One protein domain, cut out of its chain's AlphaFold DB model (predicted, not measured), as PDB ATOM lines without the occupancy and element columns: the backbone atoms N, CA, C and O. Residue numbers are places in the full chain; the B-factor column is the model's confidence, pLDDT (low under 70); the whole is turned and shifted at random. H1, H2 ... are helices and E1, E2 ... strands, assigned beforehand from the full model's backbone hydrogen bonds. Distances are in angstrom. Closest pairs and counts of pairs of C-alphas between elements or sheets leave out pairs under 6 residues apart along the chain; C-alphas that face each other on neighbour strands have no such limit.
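This is residues 7 to 112 of the 157 residues of the protein "ER membrane protein complex subunit 1" of Attheya septentrionalis (UniProt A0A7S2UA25). What is the shape? With little regular structure, it is a small sandwich of two antiparallel three-strand meanders, E1-E2-E3 and E4-E5-E6, and a loopy arm holding H2 sticks out. What builds it? The printed part has 106 residues, 42 in named elements, ordered E1 E2 E3 H1 H2 E4 E5 E6, class mixed. How big? Only just compact, close to loose: radius of gyration of the C-alphas 15.2 A, spans 48 by 32 by 20 A.

What comes first? E1 is residues 7 to 11, from C-alpha 7 at (118.797, 84.069, 97.802); E2 is 22 to 27, 15.2 A long; E3 is 32 to 36; H1 is 37 to 40; H2 is 51 to 55. What follows? E4 is 84 to 89, 17.1 A; E5 is 96 to 101, 16.2 A; E6 is 107 to 111, ending at C-alpha 111 at (103.670, 73.711, 90.267).

What pairs the strands? Within hydrogen-bond range are N 10 and O 24, 2.9 A; N 23 and O 35, 2.8 A; N 86 and O 99, 2.8 A; N 98 and O 109, 2.9 A. Where do the sheets come close? The closest C-alphas of E1 and E4, Gly 10 and Ile 85, are 5.0 A apart. And the helices? H1 only grazes the sheet E1 E2 E3; H2 is on neither sheet. H2's O i to N i+4 pair is within hydrogen-bond range; H1 is too short for one.

Any cut or long link? The printed part has no cut; H2 to E4 is long, 28 residues. How confident? No printed residue is under 70.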
ATOM      1  N   THR A   7     118.085  83.470  98.938       95.00
ATOM      2  CA  THR A   7     118.797  84.069  97.802       95.00
ATOM      3  C   THR A   7     117.841  84.783  96.853       95.00
ATOM      4  O   THR A   7     118.155  85.862  96.360       95.00
ATOM      5  N   ALA A   8     116.643  84.229  96.650       95.81
ATOM      6  CA  ALA A   8     115.610  84.810  95.804       95.81
ATOM      7  C   ALA A   8     114.202  84.497  96.320       95.81
ATOM      8  O   ALA A   8     113.960  83.469  96.961       95.81
ATOM      9  N   LEU A   9     113.258  85.376  95.991       96.06
ATOM     10  CA  LEU A   9     111.837  85.213  96.285       96.06
ATOM     11  C   LEU A   9     111.007  85.366  95.014       96.06
ATOM     12  O   LEU A   9     111.302  86.188  94.150       96.06
ATOM     13  N   GLY A  10     109.926  84.598  94.941       96.50
ATOM     14  CA  GLY A  10     108.910  84.691  93.903       96.50
ATOM     15  C   GLY A  10     107.533  84.356  94.461       96.50
ATOM     16  O   GLY A  10     107.379  83.930  95.603       96.50
ATOM     17  N   THR A  11     106.499  84.535  93.650       96.75
ATOM     18  CA  THR A  11     105.130  84.113  93.992       96.75
ATOM     19  C   THR A  11     104.540  83.362  92.819       96.75
ATOM     20  O   THR A  11     104.904  83.647  91.681       96.75
ATOM     21  N   THR A  12     103.648  82.406  93.060       96.81
ATOM     22  CA  THR A  12     102.944  81.722  91.971       96.81
ATOM     23  C   THR A  12     101.883  82.627  91.347       96.81
ATOM     24  O   THR A  12     101.202  83.392  92.037       96.81
ATOM     25  N   LYS A  13     101.738  82.533  90.023       95.88
ATOM     26  CA  LYS A  13     100.715  83.240  89.246       95.88
ATOM     27  C   LYS A  13      99.896  82.224  88.462       95.88
ATOM     28  O   LYS A  13     100.458  81.437  87.705       95.88
ATOM     29  N   THR A  14      98.583  82.260  88.648       95.75
ATOM     30  CA  THR A  14      97.609  81.492  87.861       95.75
ATOM     31  C   THR A  14      96.740  82.450  87.058       95.75
ATOM     32  O   THR A  14      96.802  83.666  87.261       95.75
ATOM     33  N   ARG A  15      95.992  81.926  86.088       93.12
ATOM     34  CA  ARG A  15      95.318  82.727  85.061       93.12
ATOM     35  C   ARG A  15      94.247  83.634  85.665       93.12
ATOM     36  O   ARG A  15      94.181  84.812  85.326       93.12
ATOM     37  N   SER A  16      93.434  83.089  86.560       93.81
ATOM     38  CA  SER A  16      92.342  83.793  87.235       93.81
ATOM     39  C   SER A  16      92.657  84.123  88.694       93.81
ATOM     40  O   SER A  16      91.889  84.837  89.335       93.81
ATOM     41  N   GLY A  17      93.779  83.634  89.233       91.94
ATOM     42  CA  GLY A  17      94.157  83.854  90.629       91.94
ATOM     43  C   GLY A  17      93.235  83.155  91.632       91.94
ATOM     44  O   GLY A  17      93.157  83.598  92.777       91.94
ATOM     45  N   ILE A  18      92.527  82.107  91.197       93.25
ATOM     46  CA  ILE A  18      91.597  81.318  92.016       93.25
ATOM     47  C   ILE A  18      92.379  80.319  92.872       93.25
ATOM     48  O   ILE A  18      92.071  80.133  94.049       93.25
ATOM     49  N   SER A  19      93.409  79.696  92.288       93.38
ATOM     50  CA  SER A  19      94.322  78.814  93.017       93.38
ATOM     51  C   SER A  19      94.962  79.542  94.202       93.38
ATOM     52  O   SER A  19      95.232  80.748  94.164       93.38
ATOM     53  N   THR A  20      95.290  78.787  95.251       92.69
ATOM     54  CA  THR A  20      96.087  79.311  96.363       92.69
ATOM     55  C   THR A  20      97.418  79.860  95.849       92.69
ATOM     56  O   THR A  20      97.985  79.391  94.861       92.69
ATOM     57  N   LYS A  21      97.925  80.903  96.508       93.38
ATOM     58  CA  LYS A  21      99.231  81.476  96.177       93.38
ATOM     59  C   LYS A  21     100.290  80.833  97.050       93.38
ATOM     60  O   LYS A  21     100.151  80.830  98.273       93.38
ATOM     61  N   HIS A  22     101.349  80.337  96.427       95.81
ATOM     62  CA  HIS A  22     102.555  79.915  97.121       95.81
ATOM     63  C   HIS A  22     103.641  80.970  96.942       95.81
ATOM     64  O   HIS A  22     103.737  81.635  95.906       95.81
ATOM     65  N   ILE A  23     104.455  81.119  97.975       95.50
ATOM     66  CA  ILE A  23     105.664  81.927  97.965       95.50
ATOM     67  C   ILE A  23     106.809  80.988  97.648       95.50
ATOM     68  O   ILE A  23     107.032  79.997  98.342       95.50
ATOM     69  N   LEU A  24     107.505  81.299  96.569       96.62
ATOM     70  CA  LEU A  24     108.656  80.556  96.109       96.62
ATOM     71  C   LEU A  24     109.888  81.151  96.776       96.62
ATOM     72  O   LEU A  24     110.101  82.361  96.717       96.62
ATOM     73  N   VAL A  25     110.672  80.303  97.424       95.81
ATOM     74  CA  VAL A  25     111.857  80.696  98.180       95.81
ATOM     75  C   VAL A  25     113.032  79.888  97.659       95.81
ATOM     76  O   VAL A  25     113.046  78.668  97.812       95.81
ATOM     77  N   ALA A  26     114.011  80.556  97.054       95.88
ATOM     78  CA  ALA A  26     115.318  79.951  96.839       95.88
ATOM     79  C   ALA A  26     116.133  80.113  98.122       95.88
ATOM     80  O   ALA A  26     116.273  81.212  98.661       95.88
ATOM     81  N   THR A  27     116.617  78.994  98.642       94.12
ATOM     82  CA  THR A  27     117.459  78.957  99.839       94.12
ATOM     83  C   THR A  27     118.929  78.889  99.441       94.12
ATOM     84  O   THR A  27     119.249  78.434  98.348       94.12
ATOM     85  N   ALA A  28     119.826  79.286 100.343       92.19
ATOM     86  CA  ALA A  28     121.277  79.193 100.131       92.19
ATOM     87  C   ALA A  28     121.820  77.754  99.991       92.19
ATOM     88  O   ALA A  28     123.003  77.580  99.746       92.19
ATOM     89  N   ASP A  29     120.971  76.739 100.161       91.88
ATOM     90  CA  ASP A  29     121.294  75.319  99.965       91.88
ATOM     91  C   ASP A  29     120.906  74.848  98.548       91.88
ATOM     92  O   ASP A  29     120.622  73.674  98.322       91.88
ATOM     93  N   ASP A  30     120.759  75.806  97.626       94.00
ATOM     94  CA  ASP A  30     120.417  75.613  96.214       94.00
ATOM     95  C   ASP A  30     119.110  74.833  95.986       94.00
ATOM     96  O   ASP A  30     118.907  74.149  94.981       94.00
ATOM     97  N   LYS A  31     118.172  74.958  96.933       94.94
ATOM     98  CA  LYS A  31     116.821  74.390  96.855       94.94
ATOM     99  C   LYS A  31     115.769  75.470  96.689       94.94
ATOM    100  O   LYS A  31     115.800  76.495  97.377       94.94
ATOM    101  N   ILE A  32     114.792  75.180  95.832       95.69
ATOM    102  CA  ILE A  32     113.617  76.023  95.608       95.69
ATOM    103  C   ILE A  32     112.441  75.403  96.351       95.69
ATOM    104  O   ILE A  32     112.048  74.269  96.078       95.69
ATOM    105  N   MET A  33     111.868  76.151  97.283       95.25
ATOM    106  CA  MET A  33     110.761  75.717  98.129       95.25
ATOM    107  C   MET A  33     109.498  76.506  97.820       95.25
ATOM    108  O   MET A  33     109.563  77.699  97.534       95.25
ATOM    109  N   ALA A  34     108.345  75.851  97.907       95.62
ATOM    110  CA  ALA A  34     107.038  76.468  97.748       95.62
ATOM    111  C   ALA A  34     106.303  76.487  99.092       95.62
ATOM    112  O   ALA A  34     105.810  75.465  99.562       95.62
ATOM    113  N   LEU A  35     106.230  77.661  99.713       94.12
ATOM    114  CA  LEU A  35     105.533  77.872 100.979       94.12
ATOM    115  C   LEU A  35     104.095  78.325 100.725       94.12
ATOM    116  O   LEU A  35     103.866  79.265  99.965       94.12
ATOM    117  N   ASP A  36     103.123  77.718 101.403       92.88
ATOM    118  CA  ASP A  36     101.741  78.202 101.373       92.88
ATOM    119  C   ASP A  36     101.658  79.591 102.034       92.88
ATOM    120  O   ASP A  36     102.145  79.796 103.151       92.88
ATOM    121  N   ARG A  37     100.998  80.553 101.372       91.94
ATOM    122  CA  ARG A  37     100.727  81.894 101.919       91.94
ATOM    123  C   ARG A  37     100.081  81.844 103.308       91.94
ATOM    124  O   ARG A  37     100.333  82.733 104.117       91.94
ATOM    125  N   ARG A  38      99.280  80.818 103.611       90.56
ATOM    126  CA  ARG A  38      98.633  80.636 104.926       90.56
ATOM    127  C   ARG A  38      99.642  80.537 106.070       90.56
ATOM    128  O   ARG A  38      99.330  80.933 107.190       90.56
ATOM    129  N   MET A  39     100.866  80.088 105.791       90.44
ATOM    130  CA  MET A  39     101.947  80.038 106.779       90.44
ATOM    131  C   MET A  39     102.446  81.418 107.197       90.44
ATOM    132  O   MET A  39     103.077  81.544 108.242       90.44
ATOM    133  N   ILE A  40     102.173  82.461 106.423       90.56
ATOM    134  CA  ILE A  40     102.558  83.833 106.758       90.56
ATOM    135  C   ILE A  40     101.342  84.756 106.886       90.56
ATOM    136  O   ILE A  40     101.471  85.970 106.753       90.56
ATOM    137  N   ASP A  41     100.154  84.194 107.133       91.88
ATOM    138  CA  ASP A  41      98.962  84.998 107.400       91.88
ATOM    139  C   ASP A  41      99.146  85.750 108.740       91.88
ATOM    140  O   ASP A  41      99.432  85.116 109.762       91.88
ATOM    141  N   PRO A  42      99.012  87.090 108.770       92.31
ATOM    142  CA  PRO A  42      99.143  87.869 110.001       92.31
ATOM    143  C   PRO A  42      98.033  87.582 111.021       92.31
ATOM    144  O   PRO A  42      98.204  87.879 112.198       92.31
ATOM    145  N   ARG A  43      96.906  86.991 110.601       93.25
ATOM    146  CA  ARG A  43      95.763  86.674 111.476       93.25
ATOM    147  C   ARG A  43      95.942  85.374 112.264       93.25
ATOM    148  O   ARG A  43      95.026  84.951 112.959       93.25
ATOM    149  N   ARG A  44      97.090  84.698 112.140       93.81
ATOM    150  CA  ARG A  44      97.353  83.437 112.844       93.81
ATOM    151  C   ARG A  44      97.347  83.651 114.369       93.81
ATOM    152  O   ARG A  44      98.142  84.456 114.857       93.81
ATOM    153  N   PRO A  45      96.533  82.907 115.137       93.31
ATOM    154  CA  PRO A  45      96.455  83.069 116.587       93.31
ATOM    155  C   PRO A  45      97.716  82.538 117.276       93.31
ATOM    156  O   PRO A  45      98.263  81.506 116.887       93.31
ATOM    157  N   THR A  46      98.178  83.218 118.324       92.25
ATOM    158  CA  THR A  46      99.340  82.795 119.132       92.25
ATOM    159  C   THR A  46      98.998  81.682 120.129       92.25
ATOM    160  O   THR A  46      99.825  80.804 120.399       92.25
ATOM    161  N   GLY A  47      97.770  81.704 120.652       89.50
ATOM    162  CA  GLY A  47      97.227  80.714 121.581       89.50
ATOM    163  C   GLY A  47      96.595  79.505 120.891       89.50
ATOM    164  O   GLY A  47      96.933  79.152 119.760       89.50
ATOM    165  N   GLU A  48      95.676  78.849 121.597       89.00
ATOM    166  CA  GLU A  48      94.831  77.819 120.996       89.00
ATOM    167  C   GLU A  48      93.882  78.427 119.962       89.00
ATOM    168  O   GLU A  48      93.345  79.517 120.155       89.00
ATOM    169  N   VAL A  49      93.697  77.709 118.855       90.56
ATOM    170  CA  VAL A  49      92.851  78.152 117.744       90.56
ATOM    171  C   VAL A  49      91.387  78.040 118.171       90.56
ATOM    172  O   VAL A  49      90.929  76.948 118.522       90.56
ATOM    173  N   LYS A  50      90.651  79.151 118.133       92.94
ATOM    174  CA  LYS A  50      89.213  79.191 118.438       92.94
ATOM    175  C   LYS A  50      88.404  78.554 117.306       92.94
ATOM    176  O   LYS A  50      88.859  78.490 116.169       92.94
ATOM    177  N   GLU A  51      87.171  78.133 117.585       92.44
ATOM    178  CA  GLU A  51      86.331  77.451 116.584       92.44
ATOM    179  C   GLU A  51      86.102  78.282 115.311       92.44
ATOM    180  O   GLU A  51      86.266  77.768 114.210       92.44
ATOM    181  N   HIS A  52      85.835  79.587 115.429       91.50
ATOM    182  CA  HIS A  52      85.681  80.450 114.250       91.50
ATOM    183  C   HIS A  52      86.975  80.562 113.423       91.50
ATOM    184  O   HIS A  52      86.933  80.522 112.198       91.50
ATOM    185  N   GLU A  53      88.139  80.621 114.077       91.38
ATOM    186  CA  GLU A  53      89.445  80.665 113.408       91.38
ATOM    187  C   GLU A  53      89.746  79.337 112.696       91.38
ATOM    188  O   GLU A  53      90.293  79.332 111.591       91.38
ATOM    189  N   LYS A  54      89.340  78.201 113.286       89.75
ATOM    190  CA  LYS A  54      89.422  76.882 112.639       89.75
ATOM    191  C   LYS A  54      88.524  76.799 111.409       89.75
ATOM    192  O   LYS A  54      88.956  76.243 110.402       89.75
ATOM    193  N   MET A  55      87.314  77.361 111.467       90.19
ATOM    194  CA  MET A  55      86.391  77.402 110.323       90.19
ATOM    195  C   MET A  55      86.960  78.224 109.159       90.19
ATOM    196  O   MET A  55      86.803  77.834 108.005       90.19
ATOM    197  N   GLU A  56      87.695  79.301 109.446       88.94
ATOM    198  CA  GLU A  56      88.465  80.050 108.438       88.94
ATOM    199  C   GLU A  56      89.728  79.312 107.956       88.94
ATOM    200  O   GLU A  56      90.388  79.730 107.001       88.94
ATOM    201  N   GLY A  57      90.097  78.214 108.615       88.94
ATOM    202  CA  GLY A  57      91.308  77.461 108.331       88.94
ATOM    203  C   GLY A  57      92.588  78.176 108.773       88.94
ATOM    204  O   GLY A  57      93.655  77.940 108.195       88.94
ATOM    205  N   LEU A  58      92.524  79.059 109.769       91.31
ATOM    206  CA  LEU A  58      93.722  79.658 110.345       91.31
ATOM    207  C   LEU A  58      94.521  78.599 111.108       91.31
ATOM    208  O   LEU A  58      93.988  77.779 111.854       91.31
ATOM    209  N   MET A  59      95.835  78.625 110.915       91.12
ATOM    210  CA  MET A  59      96.763  77.747 111.618       91.12
ATOM    211  C   MET A  59      97.408  78.499 112.779       91.12
ATOM    212  O   MET A  59      97.792  79.661 112.627       91.12
ATOM    213  N   ARG A  60      97.598  77.825 113.918       93.00
ATOM    214  CA  ARG A  60      98.300  78.394 115.078       93.00
ATOM    215  C   ARG A  60      99.637  78.990 114.654       93.00
ATOM    216  O   ARG A  60     100.376  78.359 113.897       93.00
ATOM    217  N   TYR A  61      99.941  80.193 115.125       93.56
ATOM    218  CA  TYR A  61     101.203  80.871 114.878       93.56
ATOM    219  C   TYR A  61     102.379  80.041 115.400       93.56
ATOM    220  O   TYR A  61     102.380  79.557 116.529       93.56
ATOM    221  N   SER A  62     103.394  79.904 114.553       91.50
ATOM    222  CA  SER A  62     104.696  79.349 114.904       91.50
ATOM    223  C   SER A  62     105.749  80.310 114.366       91.50
ATOM    224  O   SER A  62     105.721  80.595 113.162       91.50
ATOM    225  N   PRO A  63     106.669  80.804 115.213       90.69
ATOM    226  CA  PRO A  63     107.710  81.726 114.780       90.69
ATOM    227  C   PRO A  63     108.713  81.052 113.843       90.69
ATOM    228  O   PRO A  63     109.321  81.731 113.018       90.69
ATOM    229  N   LEU A  64     108.883  79.732 113.939       91.75
ATOM    230  CA  LEU A  64     109.739  78.956 113.051       91.75
ATOM    231  C   LEU A  64     108.900  78.362 111.915       91.75
ATOM    232  O   LEU A  64     107.904  77.675 112.166       91.75
ATOM    233  N   ILE A  65     109.318  78.613 110.673       90.62
ATOM    234  CA  ILE A  65     108.769  77.947 109.489       90.62
ATOM    235  C   ILE A  65     109.642  76.713 109.213       90.62
ATOM    236  O   ILE A  65     110.832  76.887 108.933       90.62
ATOM    237  N   PRO A  66     109.104  75.484 109.316       88.50
ATOM    238  CA  PRO A  66     109.884  74.281 109.061       88.50
ATOM    239  C   PRO A  66     110.237  74.178 107.575       88.50
ATOM    240  O   PRO A  66     109.411  74.469 106.709       88.50
ATOM    241  N   LEU A  67     111.455  73.724 107.283       86.12
ATOM    242  CA  LEU A  67     111.843  73.356 105.925       86.12
ATOM    243  C   LEU A  67     111.544  71.873 105.724       86.12
ATOM    244  O   LEU A  67     112.289  71.014 106.189       86.12
ATOM    245  N   VAL A  68     110.421  71.584 105.075       90.31
ATOM    246  CA  VAL A  68     109.975  70.215 104.800       90.31
ATOM    247  C   VAL A  68     110.328  69.858 103.361       90.31
ATOM    248  O   VAL A  68     109.943  70.579 102.442       90.31
ATOM    249  N   SER A  69     110.998  68.723 103.151       89.25
ATOM    250  CA  SER A  69     111.410  68.268 101.814       89.25
ATOM    251  C   SER A  69     110.238  68.088 100.844       89.25
ATOM    252  O   SER A  69     110.399  68.284  99.646       89.25
ATOM    253  N   LEU A  70     109.043  67.778 101.360       90.81
ATOM    254  CA  LEU A  70     107.809  67.654 100.575       90.81
ATOM    255  C   LEU A  70     107.395  68.968  99.889       90.81
ATOM    256  O   LEU A  70     106.664  68.945  98.905       90.81
ATOM    257  N   TRP A  71     107.836  70.115 100.407       91.62
ATOM    258  CA  TRP A  71     107.536  71.432  99.841       91.62
ATOM    259  C   TRP A  71     108.635  71.940  98.904       91.62
ATOM    260  O   TRP A  71     108.551  73.058  98.393       91.62
ATOM    261  N   THR A  72     109.679  71.144  98.675       94.50
ATOM    262  CA  THR A  72     110.773  71.488  97.770       94.50
ATOM    263  C   THR A  72     110.335  71.266  96.326       94.50
ATOM    264  O   THR A  72     110.263  70.135  95.853       94.50
ATOM    265  N   ALA A  73     110.081  72.357  95.606       94.38
ATOM    266  CA  ALA A  73     109.677  72.334  94.204       94.38
ATOM    267  C   ALA A  73     110.785  71.808  93.274       94.38
ATOM    268  O   ALA A  73     110.477  71.236  92.233       94.38
ATOM    269  N   SER A  74     112.060  71.975  93.649       93.94
ATOM    270  CA  SER A  74     113.189  71.396  92.905       93.94
ATOM    271  C   SER A  74     113.456  69.921  93.225       93.94
ATOM    272  O   SER A  74     114.298  69.308  92.583       93.94
ATOM    273  N   HIS A  75     112.737  69.324  94.184       91.00
ATOM    274  CA  HIS A  75     112.895  67.928  94.595       91.00
ATOM    275  C   HIS A  75     114.376  67.549  94.847       91.00
ATOM    276  O   HIS A  75     115.031  68.095  95.745       91.00
ATOM    277  N   THR A  76     114.925  66.631  94.050       91.81
ATOM    278  CA  THR A  76     116.320  66.170  94.097       91.81
ATOM    279  C   THR A  76     117.295  67.162  93.479       91.81
ATOM    280  O   THR A  76     118.438  67.222  93.927       91.81
ATOM    281  N   GLU A  77     116.834  68.023  92.574       92.69
ATOM    282  CA  GLU A  77     117.676  68.958  91.832       92.69
ATOM    283  C   GLU A  77     118.162  70.109  92.717       92.69
ATOM    284  O   GLU A  77     117.415  70.668  93.537       92.69
ATOM    285  N   THR A  78     119.442  70.431  92.576       93.88
ATOM    286  CA  THR A  78     120.105  71.599  93.165       93.88
ATOM    287  C   THR A  78     120.302  72.639  92.073       93.88
ATOM    288  O   THR A  78     120.801  72.303  91.004       93.88
ATOM    289  N   VAL A  79     119.895  73.880  92.328       94.06
ATOM    290  CA  VAL A  79     119.928  74.974  91.350       94.06
ATOM    291  C   VAL A  79     120.807  76.081  91.908       94.06
ATOM    292  O   VAL A  79     120.374  76.826  92.790       94.06
ATOM    293  N   HIS A  80     122.038  76.177  91.413       94.50
ATOM    294  CA  HIS A  80     123.036  77.058  92.005       94.50
ATOM    295  C   HIS A  80     122.837  78.513  91.594       94.50
ATOM    296  O   HIS A  80     122.599  78.841  90.428       94.50
ATOM    297  N   GLY A  81     123.002  79.414  92.564       92.19
ATOM    298  CA  GLY A  81     123.092  80.851  92.296       92.19
ATOM    299  C   GLY A  81     121.795  81.484  91.786       92.19
ATOM    300  O   GLY A  81     121.840  82.462  91.043       92.19
ATOM    301  N   VAL A  82     120.632  80.948  92.167       95.81
ATOM    302  CA  VAL A  82     119.336  81.552  91.821       95.81
ATOM    303  C   VAL A  82     119.236  82.952  92.424       95.81
ATOM    304  O   VAL A  82     119.273  83.112  93.643       95.81
ATOM    305  N   THR A  83     119.049  83.961  91.573       95.44
ATOM    306  CA  THR A  83     118.827  85.356  91.998       95.44
ATOM    307  C   THR A  83     117.411  85.834  91.703       95.44
ATOM    308  O   THR A  83     116.905  86.722  92.386       95.44
ATOM    309  N   HIS A  84     116.738  85.222  90.724       95.94
ATOM    310  CA  HIS A  84     115.389  85.590  90.313       95.94
ATOM    311  C   HIS A  84     114.510  84.349  90.156       95.94
ATOM    312  O   HIS A  84     114.932  83.325  89.620       95.94
ATOM    313  N   ILE A  85     113.259  84.460  90.608       97.56
ATOM    314  CA  ILE A  85     112.212  83.465  90.372       97.56
ATOM    315  C   ILE A  85     111.042  84.172  89.697       97.56
ATOM    316  O   ILE A  85     110.380  85.025  90.294       97.56
ATOM    317  N   VAL A  86     110.769  83.793  88.455       97.06
ATOM    318  CA  VAL A  86     109.648  84.298  87.667       97.06
ATOM    319  C   VAL A  86     108.588  83.209  87.574       97.06
ATOM    320  O   VAL A  86     108.896  82.027  87.441       97.06
ATOM    321  N   SER A  87     107.321  83.604  87.642       97.00
ATOM    322  CA  SER A  87     106.198  82.703  87.416       97.00
ATOM    323  C   SER A  87     105.229  83.273  86.389       97.00
ATOM    324  O   SER A  87     105.067  84.493  86.265       97.00
ATOM    325  N   THR A  88     104.568  82.380  85.664       96.62
ATOM    326  CA  THR A  88     103.490  82.713  84.736       96.62
ATOM    327  C   THR A  88     102.374  81.678  84.826       96.62
ATOM    328  O   THR A  88     102.579  80.555  85.292       96.62
ATOM    329  N   SER A  89     101.172  82.057  84.405       94.94
ATOM    330  CA  SER A  89     100.020  81.161  84.400       94.94
ATOM    331  C   SER A  89     100.139  80.117  83.296       94.94
ATOM    332  O   SER A  89     100.512  80.449  82.169       94.94
ATOM    333  N   ALA A  90      99.755  78.876  83.590       93.88
ATOM    334  CA  ALA A  90      99.516  77.877  82.558       93.88
ATOM    335  C   ALA A  90      98.122  78.060  81.923       93.88
ATOM    336  O   ALA A  90      97.328  78.906  82.334       93.88
ATOM    337  N   THR A  91      97.808  77.245  80.911       93.25
ATOM    338  CA  THR A  91      96.459  77.178  80.316       93.25
ATOM    339  C   THR A  91      95.414  76.687  81.322       93.25
ATOM    340  O   THR A  91      94.261  77.112  81.276       93.25
ATOM    341  N   VAL A  92      95.848  75.796  82.215       94.06
ATOM    342  CA  VAL A  92      95.080  75.156  83.285       94.06
ATOM    343  C   VAL A  92      95.215  76.005  84.556       94.06
ATOM    344  O   VAL A  92      96.324  76.432  84.878       94.06
ATOM    345  N   GLU A  93      94.116  76.284  85.263       93.19
ATOM    346  CA  GLU A  93      94.107  77.239  86.385       93.19
ATOM    347  C   GLU A  93      94.851  76.699  87.604       93.19
ATOM    348  O   GLU A  93      95.498  77.471  88.313       93.19
ATOM    349  N   SER A  94      94.802  75.386  87.838       93.31
ATOM    350  CA  SER A  94      95.531  74.778  88.953       93.31
ATOM    351  C   SER A  94      97.052  74.848  88.809       93.31
ATOM    352  O   SER A  94      97.749  74.640  89.797       93.31
ATOM    353  N   GLN A  95      97.576  75.156  87.617       95.06
ATOM    354  CA  GLN A  95      98.995  75.056  87.281       95.06
ATOM    355  C   GLN A  95      99.649  76.434  87.101       95.06
ATOM    356  O   GLN A  95      99.140  77.327  86.418       95.06
ATOM    357  N   SER A  96     100.851  76.582  87.653       96.19
ATOM    358  CA  SER A  96     101.728  77.739  87.459       96.19
ATOM    359  C   SER A  96     103.076  77.275  86.914       96.19
ATOM    360  O   SER A  96     103.651  76.299  87.394       96.19
ATOM    361  N   LEU A  97     103.578  77.967  85.896       96.81
ATOM    362  CA  LEU A  97     104.897  77.722  85.324       96.81
ATOM    363  C   LEU A  97     105.914  78.576  86.072       96.81
ATOM    364  O   LEU A  97     105.720  79.785  86.208       96.81
ATOM    365  N   ILE A  98     106.990  77.960  86.548       97.25
ATOM    366  CA  ILE A  98     108.014  78.604  87.369       97.25
ATOM    367  C   ILE A  98     109.357  78.477  86.666       97.25
ATOM    368  O   ILE A  98     109.751  77.381  86.276       97.25
ATOM    369  N   LEU A  99     110.066  79.597  86.561       97.31
ATOM    370  CA  LEU A  99     111.430  79.681  86.065       97.31
ATOM    371  C   LEU A  99     112.308  80.345  87.128       97.31
ATOM    372  O   LEU A  99     112.098  81.506  87.476       97.31
ATOM    373  N   ALA A 100     113.296  79.616  87.627       97.06
ATOM    374  CA  ALA A 100     114.337  80.136  88.502       97.06
ATOM    375  C   ALA A 100     115.632  80.292  87.701       97.06
ATOM    376  O   ALA A 100     116.056  79.357  87.021       97.06
ATOM    377  N   HIS A 101     116.231  81.480  87.747       95.44
ATOM    378  CA  HIS A 101     117.406  81.809  86.942       95.44
ATOM    379  C   HIS A 101     118.292  82.874  87.604       95.44
ATOM    380  O   HIS A 101     117.944  83.475  88.625       95.44
ATOM    381  N   GLY A 102     119.444  83.124  86.976       91.12
ATOM    382  CA  GLY A 102     120.361  84.219  87.295       91.12
ATOM    383  C   GLY A 102     121.785  83.780  87.628       91.12
ATOM    384  O   GLY A 102     122.696  84.591  87.497       91.12
ATOM    385  N   GLY A 103     121.967  82.518  88.011       88.69
ATOM    386  CA  GLY A 103     123.267  81.870  88.173       88.69
ATOM    387  C   GLY A 103     123.696  81.108  86.912       88.69
ATOM    388  O   GLY A 103     123.179  81.386  85.826       88.69
ATOM    389  N   PRO A 104     124.625  80.140  87.037       92.31
ATOM    390  CA  PRO A 104     124.984  79.239  85.940       92.31
ATOM    391  C   PRO A 104     123.833  78.294  85.561       92.31
ATOM    392  O   PRO A 104     123.727  77.892  84.403       92.31
ATOM    393  N   ASP A 105     122.957  77.986  86.523       94.12
ATOM    394  CA  ASP A 105     121.868  77.036  86.356       94.12
ATOM    395  C   ASP A 105     120.542  77.753  86.065       94.12
ATOM    396  O   ASP A 105     120.217  78.805  86.630       94.12
ATOM    397  N   ILE A 106     119.738  77.142  85.196       94.88
ATOM    398  CA  ILE A 106     118.357  77.542  84.927       94.88
ATOM    399  C   ILE A 106     117.467  76.358  85.274       94.88
ATOM    400  O   ILE A 106     117.669  75.252  84.774       94.88
ATOM    401  N   PHE A 107     116.455  76.598  86.099       96.50
ATOM    402  CA  PHE A 107     115.505  75.572  86.503       96.50
ATOM    403  C   PHE A 107     114.086  75.969  86.134       96.50
ATOM    404  O   PHE A 107     113.627  77.069  86.445       96.50
ATOM    405  N   PHE A 108     113.377  75.043  85.501       96.50
ATOM    406  CA  PHE A 108     111.996  75.222  85.096       96.50
ATOM    407  C   PHE A 108     111.142  74.078  85.628       96.50
ATOM    408  O   PHE A 108     111.486  72.910  85.460       96.50
ATOM    409  N   THR A 109     110.006  74.409  86.234       95.56
ATOM    410  CA  THR A 109     109.043  73.409  86.698       95.56
ATOM    411  C   THR A 109     107.613  73.926  86.613       95.56
ATOM    412  O   THR A 109     107.363  75.132  86.534       95.56
ATOM    413  N   ARG A 110     106.658  72.997  86.643       94.12
ATOM    414  CA  ARG A 110     105.240  73.299  86.835       94.12
ATOM    415  C   ARG A 110     104.884  72.998  88.278       94.12
ATOM    416  O   ARG A 110     105.306  71.982  88.823       94.12
ATOM    417  N   LEU A 111     104.116  73.879  88.895       94.88
ATOM    418  CA  LEU A 111     103.670  73.711  90.267       94.88
ATOM    419  C   LEU A 111     102.168  73.929  90.342       94.88
ATOM    420  O   LEU A 111     101.668  74.915  89.800       94.88
ATOM    421  N   ALA A 112     101.488  73.051  91.077       94.19
ATOM    422  CA  ALA A 112     100.069  73.161  91.370       94.19
ATOM    423  C   ALA A 112      99.835  73.548  92.841       94.19
ATOM    424  O   ALA A 112      99.833  72.668  93.707       94.19
TER     425      ALA A 112